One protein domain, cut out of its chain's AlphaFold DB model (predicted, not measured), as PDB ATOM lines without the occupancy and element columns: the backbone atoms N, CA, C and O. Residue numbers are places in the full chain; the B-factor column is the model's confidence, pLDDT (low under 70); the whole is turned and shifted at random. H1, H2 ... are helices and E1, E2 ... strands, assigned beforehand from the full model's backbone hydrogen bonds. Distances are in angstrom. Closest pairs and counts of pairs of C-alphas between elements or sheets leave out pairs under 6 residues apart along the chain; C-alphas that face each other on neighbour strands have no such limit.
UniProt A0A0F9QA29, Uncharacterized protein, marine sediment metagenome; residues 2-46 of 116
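What this domain is: This is residues 2 to 46 of the 116 residues of an uncharacterized protein of marine sediment metagenome (UniProt A0A0F9QA29). A small, twisted sheet of three strands, E1, E2 and E3, folded back and forth as two hairpins, makes one end of the model; the one-turn helix H1 and a long winding stretch with no named element, residues 32 to 46, lie away from it toward the other end. The printed part has 45 residues, with one named helix and three named strands in the order H1, E1, E2, E3 along the chain. The sheet's order is E1, E2, E3, antiparallel throughout, and the class is mostly strand, though under half of the residues are in named elements. The whole is only just compact, close to loose, with a radius of gyration of the C-alphas of 10.9 A, and it spans 29 by 23 by 17 A.

Where its parts are: Start at the longest strand by residues, E2, residues 19 to 24: find C-alpha 19 at (156.706, 169.470, 126.417), from which the strand runs 16.1 A to C-alpha 24. E1, residues 12 to 16, is 12.3 A long. E3, residues 27 to 31, runs 12.7 A and ends at C-alpha 31 at (151.340, 163.924, 127.963). For H1, residues 3 to 6, look at C-alpha 3 at (152.370, 150.222, 114.224); its length is 5.3 A.

How they stand to each other: Begin with the sheet, a meander, each strand the antiparallel neighbour of the one before. E2 is the inner strand, and E1 and E3 are the edge strands. E1 and E2 form a hairpin at 142 degrees between their directions; C-alphas 12 and 22 face each other at 4.4 A, and N 13 and O 21 are within hydrogen-bond range at 2.9 A. E2 and E3 form a hairpin at 138 degrees; C-alphas 21 and 30 face each other at 4.4 A, and N 22 and O 29 are within hydrogen-bond range at 2.8 A. The sheet is only just strongly twisted, with C-alphas up to 4.4 A off its best plane. H1 is not on the sheet, and it is apart from E2 and from E3. H1 is too short for any pair of O i and N i+4; its one pair of O i and N i+3 is within range. Beyond E3, residues 35 to 36 pair with residues 39 to 40, antiparallel.

The domain as a whole: The two C-alphas farthest apart are those of Asp 2 and Asp 26, at 31.1 A. The printed part has no cut, and the links H1 to E1, E1 to E2 and E2 to E3 are tight. The mean pLDDT of the printed part is 75.6; look for values under 70 at residues 2 to 7, 9 to 10 and 42 to 46.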
ATOM      1  N   ASP A   2     150.698 149.862 110.099       66.06
ATOM      2  CA  ASP A   2     151.808 150.746 110.449       66.06
ATOM      3  C   ASP A   2     151.763 151.028 111.957       66.06
ATOM      4  O   ASP A   2     151.094 151.959 112.410       66.06
ATOM      5  N   PHE A   3     152.405 150.165 112.753       64.62
ATOM      6  CA  PHE A   3     152.370 150.222 114.224       64.62
ATOM      7  C   PHE A   3     152.746 151.610 114.766       64.62
ATOM      8  O   PHE A   3     152.202 152.053 115.774       64.62
ATOM      9  N   LYS A   4     153.594 152.358 114.054       62.28
ATOM     10  CA  LYS A   4     153.986 153.727 114.421       62.28
ATOM     11  C   LYS A   4     152.802 154.705 114.444       62.28
ATOM     12  O   LYS A   4     152.746 155.575 115.313       62.28
ATOM     13  N   LYS A   5     151.827 154.542 113.541       62.94
ATOM     14  CA  LYS A   5     150.621 155.389 113.488       62.94
ATOM     15  C   LYS A   5     149.663 155.108 114.646       62.94
ATOM     16  O   LYS A   5     148.975 156.022 115.083       62.94
ATOM     17  N   ALA A   6     149.644 153.879 115.163       65.94
ATOM     18  CA  ALA A   6     148.801 153.503 116.298       65.94
ATOM     19  C   ALA A   6     149.285 154.120 117.623       65.94
ATOM     20  O   ALA A   6     148.470 154.478 118.468       65.94
ATOM     21  N   PHE A   7     150.602 154.279 117.790       63.47
ATOM     22  CA  PHE A   7     151.206 154.799 119.025       63.47
ATOM     23  C   PHE A   7     151.453 156.313 119.034       63.47
ATOM     24  O   PHE A   7     151.930 156.846 120.037       63.47
ATOM     25  N   THR A   8     151.130 157.017 117.946       70.06
ATOM     26  CA  THR A   8     151.178 158.483 117.919       70.06
ATOM     27  C   THR A   8     149.866 159.023 118.496       70.06
ATOM     28  O   THR A   8     148.803 158.745 117.935       70.06
ATOM     29  N   PRO A   9     149.885 159.759 119.621       68.12
ATOM     30  CA  PRO A   9     148.654 160.245 120.221       68.12
ATOM     31  C   PRO A   9     148.010 161.318 119.339       68.12
ATOM     32  O   PRO A   9     148.654 162.283 118.934       68.12
ATOM     33  N   LYS A  10     146.717 161.138 119.054       69.31
ATOM     34  CA  LYS A  10     145.888 162.131 118.359       69.31
ATOM     35  C   LYS A  10     145.708 163.373 119.241       69.31
ATOM     36  O   LYS A  10     145.670 163.254 120.470       69.31
ATOM     37  N   ASP A  11     145.617 164.542 118.608       74.31
ATOM     38  CA  ASP A  11     145.325 165.836 119.249       74.31
ATOM     39  C   ASP A  11     146.357 166.267 120.305       74.31
ATOM     40  O   ASP A  11     146.025 166.833 121.350       74.31
ATOM     41  N   THR A  12     147.623 165.933 120.051       78.50
ATOM     42  CA  THR A  12     148.758 166.315 120.895       78.50
ATOM     43  C   THR A  12     149.595 167.356 120.169       78.50
ATOM     44  O   THR A  12     149.937 167.153 119.009       78.50
ATOM     45  N   GLU A  13     149.935 168.444 120.853       80.62
ATOM     46  CA  GLU A  13     150.758 169.539 120.332       80.62
ATOM     47  C   GLU A  13     152.039 169.683 121.166       80.62
ATOM     48  O   GLU A  13     152.040 169.462 122.383       80.62
ATOM     49  N   GLU A  14     153.143 170.050 120.511       80.50
ATOM     50  CA  GLU A  14     154.414 170.377 121.163       80.50
ATOM     51  C   GLU A  14     154.509 171.893 121.348       80.50
ATOM     52  O   GLU A  14     154.689 172.629 120.382       80.50
ATOM     53  N   LEU A  15     154.385 172.372 122.589       80.88
ATOM     54  CA  LEU A  15     154.472 173.812 122.885       80.88
ATOM     55  C   LEU A  15     155.918 174.274 123.118       80.88
ATOM     56  O   LEU A  15     156.248 175.442 122.937       80.88
ATOM     57  N   LYS A  16     156.783 173.362 123.568       80.12
ATOM     58  CA  LYS A  16     158.208 173.586 123.848       80.12
ATOM     59  C   LYS A  16     158.947 172.259 123.648       80.12
ATOM     60  O   LYS A  16     158.323 171.220 123.871       80.12
ATOM     61  N   PRO A  17     160.253 172.248 123.310       76.25
ATOM     62  CA  PRO A  17     161.011 171.006 123.209       76.25
ATOM     63  C   PRO A  17     160.801 170.097 124.425       76.25
ATOM     64  O   PRO A  17     161.072 170.499 125.559       76.25
ATOM     65  N   ASN A  18     160.325 168.870 124.183       72.12
ATOM     66  CA  ASN A  18     159.990 167.855 125.202       72.12
ATOM     67  C   ASN A  18     158.752 168.145 126.071       72.12
ATOM     68  O   ASN A  18     158.535 167.446 127.067       72.12
ATOM     69  N   PHE A  19     157.934 169.130 125.711       79.00
ATOM     70  CA  PHE A  19     156.706 169.470 126.417       79.00
ATOM     71  C   PHE A  19     155.501 169.309 125.491       79.00
ATOM     72  O   PHE A  19     155.250 170.138 124.614       79.00
ATOM     73  N   PHE A  20     154.754 168.229 125.719       84.81
ATOM     74  CA  PHE A  20     153.584 167.874 124.929       84.81
ATOM     75  C   PHE A  20     152.320 168.033 125.751       84.81
ATOM     76  O   PHE A  20     152.250 167.588 126.903       84.81
ATOM     77  N   VAL A  21     151.308 168.625 125.136       85.94
ATOM     78  CA  VAL A  21     149.982 168.766 125.727       85.94
ATOM     79  C   VAL A  21     148.949 168.143 124.818       85.94
ATOM     80  O   VAL A  21     149.023 168.247 123.596       85.94
ATOM     81  N   LYS A  22     147.972 167.486 125.430       87.19
ATOM     82  CA  LYS A  22     146.792 166.977 124.753       87.19
ATOM     83  C   LYS A  22     145.592 167.816 125.158       87.19
ATOM     84  O   LYS A  22     145.335 167.993 126.356       87.19
ATOM     85  N   LYS A  23     144.841 168.292 124.168       80.19
ATOM     86  CA  LYS A  23     143.586 169.007 124.402       80.19
ATOM     87  C   LYS A  23     142.509 168.010 124.842       80.19
ATOM     88  O   LYS A  23     142.263 167.005 124.183       80.19
ATOM     89  N   THR A  24     141.907 168.264 125.995       82.19
ATOM     90  CA  THR A  24     140.770 167.521 126.561       82.19
ATOM     91  C   THR A  24     139.577 168.480 126.656       82.19
ATOM     92  O   THR A  24     139.763 169.693 126.612       82.19
ATOM     93  N   HIS A  25     138.354 167.960 126.800       80.19
ATOM     94  CA  HIS A  25     137.139 168.770 126.987       80.19
ATOM     95  C   HIS A  25     137.267 169.803 128.127       80.19
ATOM     96  O   HIS A  25     136.724 170.894 128.030       80.19
ATOM     97  N   ASP A  26     138.037 169.470 129.165       81.50
ATOM     98  CA  ASP A  26     138.185 170.255 130.399       81.50
ATOM     99  C   ASP A  26     139.532 171.006 130.504       81.50
ATOM    100  O   ASP A  26     139.930 171.450 131.579       81.50
ATOM    101  N   GLY A  27     140.288 171.107 129.401       84.00
ATOM    102  CA  GLY A  27     141.559 171.843 129.352       84.00
ATOM    103  C   GLY A  27     142.726 171.054 128.758       84.00
ATOM    104  O   GLY A  27     142.548 170.171 127.917       84.00
ATOM    105  N   TYR A  28     143.949 171.385 129.175       84.69
ATOM    106  CA  TYR A  28     145.179 170.793 128.642       84.69
ATOM    107  C   TYR A  28     145.790 169.818 129.645       84.69
ATOM    108  O   TYR A  28     146.055 170.178 130.791       84.69
ATOM    109  N   LYS A  29     146.055 168.583 129.207       83.50
ATOM    110  CA  LYS A  29     146.808 167.602 129.998       83.50
ATOM    111  C   LYS A  29     148.194 167.424 129.408       83.50
ATOM    112  O   LYS A  29     148.329 167.180 128.211       83.50
ATOM    113  N   GLN A  30     149.219 167.510 130.249       83.81
ATOM    114  CA  GLN A  30     150.574 167.174 129.835       83.81
ATOM    115  C   GLN A  30     150.653 165.673 129.552       83.81
ATOM    116  O   GLN A  30     150.276 164.849 130.387       83.81
ATOM    117  N   VAL A  31     151.156 165.316 128.376       82.00
ATOM    118  CA  VAL A  31     151.340 163.924 127.963       82.00
ATOM    119  C   VAL A  31     152.801 163.674 127.612       82.00
ATOM    120  O   VAL A  31     153.554 164.587 127.286       82.00
ATOM    121  N   LYS A  32     153.233 162.419 127.708       81.38
ATOM    122  CA  LYS A  32     154.563 161.983 127.273       81.38
ATOM    123  C   LYS A  32     154.379 160.954 126.154       81.38
ATOM    124  O   LYS A  32     154.222 159.773 126.465       81.38
ATOM    125  N   PRO A  33     154.312 161.385 124.880       78.19
ATOM    126  CA  PRO A  33     154.094 160.483 123.755       78.19
ATOM    127  C   PRO A  33     155.236 159.468 123.628       78.19
ATOM    128  O   PRO A  33     156.407 159.824 123.751       78.19
ATOM    129  N   LEU A  34     154.888 158.208 123.346       77.25
ATOM    130  CA  LEU A  34     155.842 157.136 123.018       77.25
ATOM    131  C   LEU A  34     156.470 157.330 121.630       77.25
ATOM    132  O   LEU A  34     157.643 157.019 121.423       77.25
ATOM    133  N   VAL A  35     155.688 157.866 120.690       78.31
ATOM    134  CA  VAL A  35     156.103 158.168 119.317       78.31
ATOM    135  C   VAL A  35     155.742 159.615 119.004       78.31
ATOM    136  O   VAL A  35     154.604 160.031 119.216       78.31
ATOM    137  N   TRP A  36     156.712 160.376 118.497       79.69
ATOM    138  CA  TRP A  36     156.512 161.747 118.024       79.69
ATOM    139  C   TRP A  36     157.300 161.967 116.733       79.69
ATOM    140  O   TRP A  36     158.443 161.523 116.641       79.69
ATOM    141  N   ASN A  37     156.695 162.601 115.723       74.69
ATOM    142  CA  ASN A  37     157.311 162.834 114.405       74.69
ATOM    143  C   ASN A  37     157.971 161.581 113.784       74.69
ATOM    144  O   ASN A  37     159.051 161.645 113.206       74.69
ATOM    145  N   GLY A  38     157.346 160.408 113.941       72.44
ATOM    146  CA  GLY A  38     157.854 159.141 113.396       72.44
ATOM    147  C   GLY A  38     159.067 158.546 114.128       72.44
ATOM    148  O   GLY A  38     159.554 157.485 113.725       72.44
ATOM    149  N   GLN A  39     159.528 159.180 115.211       76.88
ATOM    150  CA  GLN A  39     160.640 158.721 116.039       76.88
ATOM    151  C   GLN A  39     160.153 158.180 117.389       76.88
ATOM    152  O   GLN A  39     159.248 158.730 118.021       76.88
ATOM    153  N   TRP A  40     160.779 157.090 117.841       77.25
ATOM    154  CA  TRP A  40     160.531 156.506 119.158       77.25
ATOM    155  C   TRP A  40     161.197 157.339 120.248       77.25
ATOM    156  O   TRP A  40     162.394 157.628 120.194       77.25
ATOM    157  N   ARG A  41     160.428 157.679 121.279       75.75
ATOM    158  CA  ARG A  41     160.882 158.468 122.423       75.75
ATOM    159  C   ARG A  41     160.908 157.620 123.695       75.75
ATOM    160  O   ARG A  41     160.208 157.899 124.658       75.75
ATOM    161  N   LEU A  42     161.779 156.607 123.709       69.38
ATOM    162  CA  LEU A  42     161.977 155.698 124.854       69.38
ATOM    163  C   LEU A  42     162.855 156.298 125.972       69.38
ATOM    164  O   LEU A  42     163.008 155.714 127.047       69.38
ATOM    165  N   ARG A  43     163.462 157.467 125.726       63.62
ATOM    166  CA  ARG A  43     164.427 158.106 126.631       63.62
ATOM    167  C   ARG A  43     163.728 158.512 127.937       63.62
ATOM    168  O   ARG A  43     162.955 159.465 127.958       63.62
ATOM    169  N   GLY A  44     164.000 157.772 129.015       64.75
ATOM    170  CA  GLY A  44     163.466 158.026 130.360       64.75
ATOM    171  C   GLY A  44     162.126 157.355 130.690       64.75
ATOM    172  O   GLY A  44     161.574 157.637 131.749       64.75
ATOM    173  N   GLN A  45     161.592 156.485 129.822       65.56
ATOM    174  CA  GLN A  45     160.374 155.709 130.125       65.56
ATOM    175  C   GLN A  45     160.670 154.405 130.873       65.56
ATOM    176  O   GLN A  45     159.873 153.961 131.695       65.56
ATOM    177  N   ILE A  46     161.834 153.806 130.623       69.56
ATOM    178  CA  ILE A  46     162.293 152.609 131.326       69.56
ATOM    179  C   ILE A  46     163.175 153.074 132.482       69.56
ATOM    180  O   ILE A  46     164.327 153.460 132.288       69.56
TER     181      ILE A  46